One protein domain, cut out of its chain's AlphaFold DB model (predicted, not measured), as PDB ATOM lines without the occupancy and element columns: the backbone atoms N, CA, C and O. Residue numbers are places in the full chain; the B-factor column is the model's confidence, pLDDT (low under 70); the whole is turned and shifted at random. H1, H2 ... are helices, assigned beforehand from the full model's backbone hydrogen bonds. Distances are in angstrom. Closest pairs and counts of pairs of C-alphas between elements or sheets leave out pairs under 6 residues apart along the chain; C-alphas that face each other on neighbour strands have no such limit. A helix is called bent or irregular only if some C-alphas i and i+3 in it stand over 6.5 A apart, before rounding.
ATOM      1  N   VAL A  39      24.523   4.154 145.935       75.62
ATOM      2  CA  VAL A  39      24.201   4.840 147.204       75.62
ATOM      3  C   VAL A  39      25.309   5.781 147.713       75.62
ATOM      4  O   VAL A  39      25.023   6.788 148.350       75.62
ATOM      5  N   THR A  40      26.589   5.468 147.472       80.50
ATOM      6  CA  THR A  40      27.732   6.269 147.957       80.50
ATOM      7  C   THR A  40      28.885   6.314 146.945       80.50
ATOM      8  O   THR A  40      28.997   5.415 146.105       80.50
ATOM      9  N   PRO A  41      29.834   7.271 147.054       82.75
ATOM     10  CA  PRO A  41      31.040   7.290 146.217       82.75
ATOM     11  C   PRO A  41      31.917   6.034 146.371       82.75
ATOM     12  O   PRO A  41      32.584   5.609 145.427       82.75
ATOM     13  N   ALA A  42      31.925   5.416 147.558       82.06
ATOM     14  CA  ALA A  42      32.620   4.150 147.791       82.06
ATOM     15  C   ALA A  42      31.927   2.992 147.055       82.06
ATOM     16  O   ALA A  42      32.591   2.212 146.370       82.06
ATOM     17  N   HIS A  43      30.594   2.932 147.123       83.88
ATOM     18  CA  HIS A  43      29.791   1.977 146.362       83.88
ATOM     19  C   HIS A  43      29.991   2.157 144.847       83.88
ATOM     20  O   HIS A  43      30.149   1.176 144.127       83.88
ATOM     21  N   GLN A  44      30.102   3.396 144.359       87.50
ATOM     22  CA  GLN A  44      30.353   3.679 142.943       87.50
ATOM     23  C   GLN A  44      31.673   3.073 142.443       87.50
ATOM     24  O   GLN A  44      31.707   2.496 141.357       87.50
ATOM     25  N   LYS A  45      32.751   3.135 143.239       87.88
ATOM     26  CA  LYS A  45      34.033   2.495 142.888       87.88
ATOM     27  C   LYS A  45      33.887   0.982 142.741       87.88
ATOM     28  O   LYS A  45      34.389   0.413 141.776       87.88
ATOM     29  N   ILE A  46      33.174   0.343 143.668       87.50
ATOM     30  CA  ILE A  46      32.910  -1.101 143.614       87.50
ATOM     31  C   ILE A  46      32.059  -1.431 142.383       87.50
ATOM     32  O   ILE A  46      32.384  -2.359 141.646       87.50
ATOM     33  N   ARG A  47      31.033  -0.630 142.092       85.88
ATOM     34  CA  ARG A  47      30.172  -0.824 140.922       85.88
ATOM     35  C   ARG A  47      30.938  -0.720 139.605       85.88
ATOM     36  O   ARG A  47      30.636  -1.463 138.677       85.88
ATOM     37  N   ILE A  48      31.944   0.152 139.513       88.88
ATOM     38  CA  ILE A  48      32.830   0.221 138.341       88.88
ATOM     39  C   ILE A  48      33.595  -1.096 138.182       88.88
ATOM     40  O   ILE A  48      33.610  -1.660 137.090       88.88
ATOM     41  N   VAL A  49      34.174  -1.624 139.265       90.25
ATOM     42  CA  VAL A  49      34.879  -2.917 139.238       90.25
ATOM     43  C   VAL A  49      33.931  -4.048 138.827       90.25
ATOM     44  O   VAL A  49      34.250  -4.806 137.914       90.25
ATOM     45  N   LEU A  50      32.739  -4.119 139.424       88.75
ATOM     46  CA  LEU A  50      31.707  -5.100 139.071       88.75
ATOM     47  C   LEU A  50      31.259  -4.965 137.610       88.75
ATOM     48  O   LEU A  50      31.123  -5.969 136.922       88.75
ATOM     49  N   SER A  51      31.112  -3.742 137.098       88.06
ATOM     50  CA  SER A  51      30.771  -3.490 135.689       88.06
ATOM     51  C   SER A  51      31.842  -4.022 134.739       88.06
ATOM     52  O   SER A  51      31.512  -4.627 133.721       88.06
ATOM     53  N   VAL A  52      33.123  -3.863 135.087       92.38
ATOM     54  CA  VAL A  52      34.231  -4.471 134.335       92.38
ATOM     55  C   VAL A  52      34.149  -5.998 134.396       92.38
ATOM     56  O   VAL A  52      34.282  -6.648 133.361       92.38
ATOM     57  N   CYS A  53      33.863  -6.583 135.563       92.56
ATOM     58  CA  CYS A  53      33.649  -8.028 135.695       92.56
ATOM     59  C   CYS A  53      32.482  -8.526 134.829       92.56
ATOM     60  O   CYS A  53      32.643  -9.523 134.130       92.56
ATOM     61  N   TYR A  54      31.340  -7.830 134.813       91.56
ATOM     62  CA  TYR A  54      30.202  -8.176 133.955       91.56
ATOM     63  C   TYR A  54      30.543  -8.062 132.465       91.56
ATOM     64  O   TYR A  54      30.117  -8.899 131.668       91.56
ATOM     65  N   LEU A  55      31.347  -7.071 132.076       92.81
ATOM     66  CA  LEU A  55      31.787  -6.904 130.690       92.81
ATOM     67  C   LEU A  55      32.721  -8.043 130.255       92.81
ATOM     68  O   LEU A  55      32.525  -8.631 129.190       92.81
ATOM     69  N   LEU A  56      33.677  -8.424 131.107       93.00
ATOM     70  CA  LEU A  56      34.527  -9.598 130.882       93.00
ATOM     71  C   LEU A  56      33.703 -10.888 130.823       93.00
ATOM     72  O   LEU A  56      33.922 -11.726 129.949       93.00
ATOM     73  N   LEU A  57      32.718 -11.029 131.710       92.38
ATOM     74  CA  LEU A  57      31.827 -12.181 131.719       92.38
ATOM     75  C   LEU A  57      30.960 -12.241 130.460       92.38
ATOM     76  O   LEU A  57      30.706 -13.328 129.963       92.38
ATOM     77  N   THR A  58      30.563 -11.097 129.901       90.94
ATOM     78  CA  THR A  58      29.842 -11.028 128.621       90.94
ATOM     79  C   THR A  58      30.717 -11.534 127.476       90.94
ATOM     80  O   THR A  58      30.265 -12.340 126.664       90.94
ATOM     81  N   ALA A  59      31.993 -11.138 127.432       90.50
ATOM     82  CA  ALA A  59      32.937 -11.680 126.455       90.50
ATOM     83  C   ALA A  59      33.113 -13.202 126.621       90.50
ATOM     84  O   ALA A  59      33.113 -13.945 125.639       90.50
ATOM     85  N   PHE A  60      33.190 -13.681 127.865       91.00
ATOM     86  CA  PHE A  60      33.299 -15.110 128.155       91.00
ATOM     87  C   PHE A  60      32.004 -15.879 127.839       91.00
ATOM     88  O   PHE A  60      32.058 -16.998 127.336       91.00
ATOM     89  N   PHE A  61      30.838 -15.260 128.028       91.25
ATOM     90  CA  PHE A  61      29.545 -15.795 127.610       91.25
ATOM     91  C   PHE A  61      29.496 -15.993 126.093       91.25
ATOM     92  O   PHE A  61      29.094 -17.057 125.633       91.25
ATOM     93  N   LEU A  62      29.977 -15.029 125.302       92.38
ATOM     94  CA  LEU A  62      30.061 -15.188 123.846       92.38
ATOM     95  C   LEU A  62      30.975 -16.353 123.439       92.38
ATOM     96  O   LEU A  62      30.671 -17.061 122.482       92.38
ATOM     97  N   TYR A  63      32.048 -16.613 124.190       90.56
ATOM     98  CA  TYR A  63      32.914 -17.769 123.949       90.56
ATOM     99  C   TYR A  63      32.196 -19.114 124.166       90.56
ATOM    100  O   TYR A  63      32.517 -20.099 123.497       90.56
ATOM    101  N   THR A  64      31.166 -19.168 125.020       90.19
ATOM    102  CA  THR A  64      30.368 -20.397 125.212       90.19
ATOM    103  C   THR A  64      29.628 -20.839 123.949       90.19
ATOM    104  O   THR A  64      29.343 -22.024 123.808       90.19
ATOM    105  N   LEU A  65      29.412 -19.939 122.979       90.25
ATOM    106  CA  LEU A  65      28.862 -20.299 121.667       90.25
ATOM    107  C   LEU A  65      29.781 -21.254 120.890       90.25
ATOM    108  O   LEU A  65      29.306 -22.029 120.065       90.25
ATOM    109  N   VAL A  66      31.089 -21.207 121.159       93.19
ATOM    110  CA  VAL A  66      32.091 -22.110 120.573       93.19
ATOM    111  C   VAL A  66      32.254 -23.370 121.428       93.19
ATOM    112  O   VAL A  66      32.494 -24.451 120.894       93.19
ATOM    113  N   ASN A  67      32.105 -23.251 122.751       90.44
ATOM    114  CA  ASN A  67      32.196 -24.372 123.683       90.44
ATOM    115  C   ASN A  67      31.091 -24.322 124.750       90.44
ATOM    116  O   ASN A  67      31.254 -23.733 125.825       90.44
ATOM    117  N   MET A  68      29.984 -25.013 124.471       88.56
ATOM    118  CA  MET A  68      28.800 -25.044 125.340       88.56
ATOM    119  C   MET A  68      29.052 -25.717 126.698       88.56
ATOM    120  O   MET A  68      28.308 -25.461 127.641       88.56
ATOM    121  N   ALA A  69      30.115 -26.518 126.850       89.56
ATOM    122  CA  ALA A  69      30.455 -27.132 128.137       89.56
ATOM    123  C   ALA A  69      30.833 -26.094 129.211       89.56
ATOM    124  O   ALA A  69      30.754 -26.374 130.404       89.56
ATOM    125  N   LEU A  70      31.219 -24.881 128.800       88.94
ATOM    126  CA  LEU A  70      31.552 -23.784 129.709       88.94
ATOM    127  C   LEU A  70      30.322 -22.995 130.171       88.94
ATOM    128  O   LEU A  70      30.419 -22.222 131.122       88.94
ATOM    129  N   PHE A  71      29.162 -23.191 129.542       88.38
ATOM    130  CA  PHE A  71      27.951 -22.429 129.840       88.38
ATOM    131  C   PHE A  71      27.515 -22.509 131.319       88.38
ATOM    132  O   PHE A  71      27.284 -21.451 131.913       88.38
ATOM    133  N   PRO A  72      27.506 -23.688 131.984       89.94
ATOM    134  CA  PRO A  72      27.200 -23.764 133.415       89.94
ATOM    135  C   PRO A  72      28.212 -23.009 134.288       89.94
ATOM    136  O   PRO A  72      27.847 -22.411 135.300       89.94
ATOM    137  N   VAL A  73      29.487 -22.982 133.888       90.94
ATOM    138  CA  VAL A  73      30.533 -22.243 134.611       90.94
ATOM    139  C   VAL A  73      30.264 -20.741 134.532       90.94
ATOM    140  O   VAL A  73      30.291 -20.061 135.556       90.94
ATOM    141  N   VAL A  74      29.925 -20.226 133.346       90.81
ATOM    142  CA  VAL A  74      29.583 -18.806 133.155       90.81
ATOM    143  C   VAL A  74      28.372 -18.404 133.986       90.81
ATOM    144  O   VAL A  74      28.415 -17.387 134.675       90.81
ATOM    145  N   LEU A  75      27.313 -19.215 133.968       90.69
ATOM    146  CA  LEU A  75      26.113 -18.959 134.764       90.69
ATOM    147  C   LEU A  75      26.388 -19.013 136.273       90.69
ATOM    148  O   LEU A  75      25.824 -18.218 137.023       90.69
ATOM    149  N   THR A  76      27.282 -19.897 136.722       91.44
ATOM    150  CA  THR A  76      27.698 -19.963 138.132       91.44
ATOM    151  C   THR A  76      28.442 -18.693 138.542       91.44
ATOM    152  O   THR A  76      28.121 -18.095 139.567       91.44
ATOM    153  N   ILE A  77      29.394 -18.236 137.722       92.88
ATOM    154  CA  ILE A  77      30.130 -16.989 137.977       92.88
ATOM    155  C   ILE A  77      29.171 -15.791 137.974       92.88
ATOM    156  O   ILE A  77      29.272 -14.932 138.849       92.88
ATOM    157  N   LEU A  78      28.204 -15.753 137.047       92.62
ATOM    158  CA  LEU A  78      27.169 -14.718 137.004       92.62
ATOM    159  C   LEU A  78      26.353 -14.683 138.302       92.62
ATOM    160  O   LEU A  78      26.169 -13.613 138.877       92.62
ATOM    161  N   ALA A  79      25.895 -15.843 138.779       92.50
ATOM    162  CA  ALA A  79      25.111 -15.941 140.007       92.50
ATOM    163  C   ALA A  79      25.898 -15.444 141.229       92.50
ATOM    164  O   ALA A  79      25.360 -14.695 142.043       92.50
ATOM    165  N   VAL A  80      27.182 -15.807 141.329       93.50
ATOM    166  CA  VAL A  80      28.068 -15.340 142.405       93.50
ATOM    167  C   VAL A  80      28.276 -13.827 142.336       93.50
ATOM    168  O   VAL A  80      28.187 -13.161 143.365       93.50
ATOM    169  N   LEU A  81      28.514 -13.266 141.146       92.94
ATOM    170  CA  LEU A  81      28.698 -11.822 140.984       92.94
ATOM    171  C   LEU A  81      27.445 -11.036 141.375       92.94
ATOM    172  O   LEU A  81      27.554 -10.093 142.153       92.94
ATOM    173  N   ILE A  82      26.266 -11.462 140.912       92.50
ATOM    174  CA  ILE A  82      24.991 -10.816 141.258       92.50
ATOM    175  C   ILE A  82      24.712 -10.925 142.758       92.50
ATOM    176  O   ILE A  82      24.244  -9.966 143.366       92.50
ATOM    177  N   PHE A  83      25.029 -12.066 143.374       93.50
ATOM    178  CA  PHE A  83      24.900 -12.226 144.819       93.50
ATOM    179  C   PHE A  83      25.798 -11.243 145.583       93.50
ATOM    180  O   PHE A  83      25.320 -10.562 146.488       93.50
ATOM    181  N   ILE A  84      27.076 -11.131 145.207       92.62
ATOM    182  CA  ILE A  84      28.022 -10.196 145.837       92.62
ATOM    183  C   ILE A  84      27.554  -8.747 145.659       92.62
ATOM    184  O   ILE A  84      27.539  -7.994 146.629       92.62
ATOM    185  N   ASP A  85      27.150  -8.371 144.447       90.19
ATOM    186  CA  ASP A  85      26.639  -7.035 144.119       90.19
ATOM    187  C   ASP A  85      25.410  -6.690 144.975       90.19
ATOM    188  O   ASP A  85      25.374  -5.666 145.658       90.19
ATOM    189  N   GLY A  86      24.455  -7.619 145.060       88.19
ATOM    190  CA  GLY A  86      23.247  -7.462 145.865       88.19
ATOM    191  C   GLY A  86      23.549  -7.315 147.354       88.19
ATOM    192  O   GLY A  86      23.020  -6.414 148.001       88.19
ATOM    193  N   VAL A  87      24.448  -8.140 147.901       90.94
ATOM    194  CA  VAL A  87      24.876  -8.051 149.309       90.94
ATOM    195  C   VAL A  87      25.571  -6.722 149.600       90.94
ATOM    196  O   VAL A  87      25.273  -6.083 150.612       90.94
ATOM    197  N   LEU A  88      26.477  -6.280 148.724       90.00
ATOM    198  CA  LEU A  88      27.174  -5.003 148.888       90.00
ATOM    199  C   LEU A  88      26.194  -3.836 148.844       90.00
ATOM    200  O   LEU A  88      26.261  -2.943 149.689       90.00
ATOM    201  N   ARG A  89      25.249  -3.861 147.907       88.00
ATOM    202  CA  ARG A  89      24.218  -2.838 147.795       88.00
ATOM    203  C   ARG A  89      23.327  -2.785 149.034       88.00
ATOM    204  O   ARG A  89      23.192  -1.709 149.606       88.00
ATOM    205  N   ILE A  90      22.826  -3.926 149.512       89.38
ATOM    206  CA  ILE A  90      22.059  -4.028 150.770       89.38
ATOM    207  C   ILE A  90      22.858  -3.442 151.936       89.38
ATOM    208  O   ILE A  90      22.327  -2.669 152.732       89.38
ATOM    209  N   TYR A  91      24.149  -3.769 152.031       88.62
ATOM    210  CA  TYR A  91      25.022  -3.230 153.069       88.62
ATOM    211  C   TYR A  91      25.123  -1.699 153.005       88.62
ATOM    212  O   TYR A  91      25.073  -1.038 154.046       88.62
ATOM    213  N   PHE A  92      25.249  -1.114 151.811       85.94
ATOM    214  CA  PHE A  92      25.279   0.341 151.659       85.94
ATOM    215  C   PHE A  92      23.917   0.988 151.925       85.94
ATOM    216  O   PHE A  92      23.883   2.006 152.607       85.94
ATOM    217  N   GLU A  93      22.817   0.398 151.458       84.75
ATOM    218  CA  GLU A  93      21.454   0.896 151.692       84.75
ATOM    219  C   GLU A  93      21.104   0.902 153.189       84.75
ATOM    220  O   GLU A  93      20.544   1.879 153.678       84.75
ATOM    221  N   LEU A  94      21.501  -0.130 153.942       85.94
ATOM    222  CA  LEU A  94      21.238  -0.219 155.384       85.94
ATOM    223  C   LEU A  94      22.095   0.732 156.229       85.94
ATOM    224  O   LEU A  94      21.608   1.263 157.223       85.94
ATOM    225  N   ASN A  95      23.369   0.913 155.873       84.12
ATOM    226  CA  ASN A  95      24.327   1.617 156.736       84.12
ATOM    227  C   ASN A  95      24.611   3.063 156.309       84.12
ATOM    228  O   ASN A  95      25.106   3.849 157.110       84.12
ATOM    229  N   HIS A  96      24.356   3.404 155.045       76.88
ATOM    230  CA  HIS A  96      24.726   4.697 154.463       76.88
ATOM    231  C   HIS A  96      23.620   5.299 153.583       76.88
ATOM    232  O   HIS A  96      23.795   6.406 153.077       76.88
ATOM    233  N   GLY A  97      22.515   4.580 153.367       64.81
ATOM    234  CA  GLY A  97      21.389   5.039 152.565       64.81
ATOM    235  C   GLY A  97      20.460   5.967 153.342       64.81
ATOM    236  O   GLY A  97      20.291   5.847 154.554       64.81
ATOM    237  N   THR A  98      19.820   6.884 152.622       66.69
ATOM    238  CA  THR A  98      18.730   7.720 153.144       66.69
ATOM    239  C   THR A  98      17.442   6.921 153.344       66.69
ATOM    240  O   THR A  98      16.616   7.289 154.177       66.69
ATOM    241  N   GLU A  99      17.290   5.797 152.633       70.00
ATOM    242  CA  GLU A  99      16.117   4.926 152.686       70.00
ATOM    243  C   GLU A  99      16.487   3.450 152.942       70.00
ATOM    244  O   GLU A  99      16.520   2.636 152.018       70.00
ATOM    245  N   PRO A 100      16.687   3.030 154.205       71.12
ATOM    246  CA  PRO A 100      17.076   1.649 154.532       71.12
ATOM    247  C   PRO A 100      16.016   0.609 154.137       71.12
ATOM    248  O   PRO A 100      16.296  -0.584 154.055       71.12
ATOM    249  N   LYS A 101      14.783   1.051 153.865       78.44
ATOM    250  CA  LYS A 101      13.689   0.210 153.373       78.44
ATOM    251  C   LYS A 101      13.936  -0.300 151.947       78.44
ATOM    252  O   LYS A 101      13.429  -1.368 151.611       78.44
ATOM    253  N   GLN A 102      14.740   0.402 151.141       78.00
ATOM    254  CA  GLN A 102      15.108  -0.027 149.784       78.00
ATOM    255  C   GLN A 102      15.937  -1.322 149.791       78.00
ATOM    256  O   GLN A 102      15.770  -2.160 148.904       78.00
ATOM    257  N   ALA A 103      16.683  -1.580 150.872       83.31
ATOM    258  CA  ALA A 103      17.412  -2.833 151.081       83.31
ATOM    259  C   ALA A 103      16.519  -4.077 150.992       83.31
ATOM    260  O   ALA A 103      16.952  -5.119 150.498       83.31
ATOM    261  N   ALA A 104      15.256  -3.977 151.418       82.62
ATOM    262  CA  ALA A 104      14.307  -5.080 151.310       82.62
ATOM    263  C   ALA A 104      13.941  -5.389 149.848       82.62
ATOM    264  O   ALA A 104      13.789  -6.556 149.487       82.62
ATOM    265  N   LEU A 105      13.838  -4.363 148.994       85.12
ATOM    266  CA  LEU A 105      13.584  -4.540 147.562       85.12
ATOM    267  C   LEU A 105      14.809  -5.126 146.862       85.12
ATOM    268  O   LEU A 105      14.677  -6.105 146.130       85.12
ATOM    269  N   THR A 106      16.001  -4.599 147.149       85.94
ATOM    270  CA  THR A 106      17.266  -5.133 146.628       85.94
ATOM    271  C   THR A 106      17.471  -6.596 147.024       85.94
ATOM    272  O   THR A 106      17.883  -7.407 146.191       85.94
ATOM    273  N   ALA A 107      17.142  -6.971 148.264       87.38
ATOM    274  CA  ALA A 107      17.238  -8.351 148.735       87.38
ATOM    275  C   ALA A 107      16.338  -9.304 147.941       87.38
ATOM    276  O   ALA A 107      16.779 -10.387 147.561       87.38
ATOM    277  N   ILE A 108      15.103  -8.898 147.649       88.69
ATOM    278  CA  ILE A 108      14.161  -9.720 146.878       88.69
ATOM    279  C   ILE A 108      14.594  -9.832 145.430       88.69
ATOM    280  O   ILE A 108      14.603 -10.938 144.896       88.69
ATOM    281  N   ASP A 109      14.982  -8.720 144.809       87.62
ATOM    282  CA  ASP A 109      15.478  -8.717 143.436       87.62
ATOM    283  C   ASP A 109      16.686  -9.660 143.314       87.62
ATOM    284  O   ASP A 109      16.698 -10.556 142.469       87.62
ATOM    285  N   THR A 110      17.652  -9.540 144.229       90.81
ATOM    286  CA  THR A 110      18.837 -10.408 144.276       90.81
ATOM    287  C   THR A 110      18.447 -11.873 144.473       90.81
ATOM    288  O   THR A 110      18.914 -12.737 143.734       90.81
ATOM    289  N   ALA A 111      17.566 -12.173 145.434       89.19
ATOM    290  CA  ALA A 111      17.139 -13.539 145.729       89.19
ATOM    291  C   ALA A 111      16.407 -14.191 144.548       89.19
ATOM    292  O   ALA A 111      16.652 -15.359 144.246       89.19
ATOM    293  N   VAL A 112      15.546 -13.444 143.853       89.19
ATOM    294  CA  VAL A 112      14.825 -13.932 142.672       89.19
ATOM    295  C   VAL A 112      15.792 -14.189 141.518       89.19
ATOM    296  O   VAL A 112      15.726 -15.256 140.908       89.19
ATOM    297  N   ILE A 113      16.717 -13.264 141.235       88.75
ATOM    298  CA  ILE A 113      17.679 -13.411 140.133       88.75
ATOM    299  C   ILE A 113      18.634 -14.583 140.398       88.75
ATOM    300  O   ILE A 113      18.775 -15.473 139.558       88.75
ATOM    301  N   VAL A 114      19.260 -14.621 141.577       91.75
ATOM    302  CA  VAL A 114      20.189 -15.694 141.961       91.75
ATOM    303  C   VAL A 114      19.457 -17.034 142.041       91.75
ATOM    304  O   VAL A 114      19.954 -18.035 141.527       91.75
ATOM    305  N   GLY A 115      18.247 -17.061 142.607       88.69
ATOM    306  CA  GLY A 115      17.415 -18.259 142.673       88.69
ATOM    307  C   GLY A 115      17.057 -18.808 141.291       88.69
ATOM    308  O   GLY A 115      17.173 -20.011 141.066       88.69
ATOM    309  N   ALA A 116      16.699 -17.939 140.342       87.19
ATOM    310  CA  ALA A 116      16.427 -18.336 138.962       87.19
ATOM    311  C   ALA A 116      17.675 -18.908 138.270       87.19
ATOM    312  O   ALA A 116      17.579 -19.925 137.580       87.19
ATOM    313  N   LEU A 117      18.847 -18.302 138.488       87.81
ATOM    314  CA  LEU A 117      20.117 -18.788 137.942       87.81
ATOM    315  C   LEU A 117      20.506 -20.157 138.516       87.81
ATOM    316  O   LEU A 117      20.820 -21.069 137.753       87.81
ATOM    317  N   ILE A 118      20.429 -20.333 139.838       90.25
ATOM    318  CA  ILE A 118      20.730 -21.610 140.506       90.25
ATOM    319  C   ILE A 118      19.737 -22.694 140.074       90.25
ATOM    320  O   ILE A 118      20.131 -23.823 139.773       90.25
ATOM    321  N   PHE A 119      18.445 -22.368 139.989       88.06
ATOM    322  CA  PHE A 119      17.448 -23.307 139.486       88.06
ATOM    323  C   PHE A 119      17.741 -23.710 138.035       88.06
ATOM    324  O   PHE A 119      17.701 -24.893 137.710       88.06
ATOM    325  N   GLY A 120      18.102 -22.755 137.173       84.12
ATOM    326  CA  GLY A 120      18.526 -23.040 135.802       84.12
ATOM    327  C   GLY A 120      19.726 -23.988 135.748       84.12
ATOM    328  O   GLY A 120      19.685 -24.980 135.025       84.12
ATOM    329  N   LEU A 121      20.749 -23.736 136.570       87.31
ATOM    330  CA  LEU A 121      21.947 -24.573 136.677       87.31
ATOM    331  C   LEU A 121      21.632 -26.014 137.093       87.31
ATOM    332  O   LEU A 121      22.098 -26.946 136.447       87.31
ATOM    333  N   THR A 122      20.799 -26.206 138.119       87.75
ATOM    334  CA  THR A 122      20.433 -27.552 138.612       87.75
ATOM    335  C   THR A 122      19.599 -28.365 137.620       87.75
ATOM    336  O   THR A 122      19.475 -29.575 137.769       87.75
ATOM    337  N   ARG A 123      19.010 -27.721 136.606       84.69
ATOM    338  CA  ARG A 123      18.314 -28.397 135.501       84.69
ATOM    339  C   ARG A 123      19.223 -28.717 134.314       84.69
ATOM    340  O   ARG A 123      18.789 -29.448 133.429       84.69
ATOM    341  N   MET A 124      20.429 -28.149 134.272       77.19
ATOM    342  CA  MET A 124      21.421 -28.365 133.211       77.19
ATOM    343  C   MET A 124      22.478 -29.415 133.578       77.19
ATOM    344  O   MET A 124      23.113 -29.950 132.670       77.19
ATOM    345  N   SER A 125      22.681 -29.677 134.874       62.09
ATOM    346  CA  SER A 125      23.521 -30.760 135.415       62.09
ATOM    347  C   SER A 125      22.775 -32.086 135.472       62.09
ATOM    348  O   SER A 125      23.382 -33.113 135.110       62.09
TER     349      SER A 125
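AT A GLANCE: This is residues 39 to 125 of the 125 residues of the protein "DUF4181 domain-containing protein" of Alkalicoccus halolimnae (UniProt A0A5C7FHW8). Three long helices lie side by side in one flat row, running by turns opposite ways, with H2 in the middle and H1 and H3 on either side of it. The printed part has 87 residues with three named helices, H1, H2 and H3 in chain order, and no named strand; the class is all helix. It is only just loose, close to compact, with a radius of gyration of the C-alphas of 14.8 A, and spans 46 by 25 by 11 A.

IN THESE COORDINATES: H1, residues 41 to 63, begins at C-alpha 41 (31.040, 7.290, 146.217) and is 33.6 A long. H2, residues 68 to 96, measures 41.8 A; it is irregular, with C-alphas 69 and 72 7.1 A apart. H3, residues 102 to 124, measures 33.4 A and ends at C-alpha 124 (21.421, -28.365, 133.211).

HOW THE PARTS SIT: H1 and H2 form a helical hairpin and touch, closest at the C-alphas of Phe 61 and Val 74, 6.3 A, at a shallow tilt of 10 degrees, opposite ways. H2 and H3 form another, closest at the C-alphas of Ile 90 and Ala 103, 4.8 A, at a shallow tilt of 13 degrees, opposite ways. H1 and H3 are apart. In H1 and H3 every O i to N i+4 pair is within hydrogen-bond range; in H2, 23 of 25.

THE WHOLE: The C-alphas farthest apart, of Val 66 and Thr 98, are 46.1 A apart. The printed part has no cut, and both links are tight. Residues 97 to 98 and 125 have pLDDT under 70.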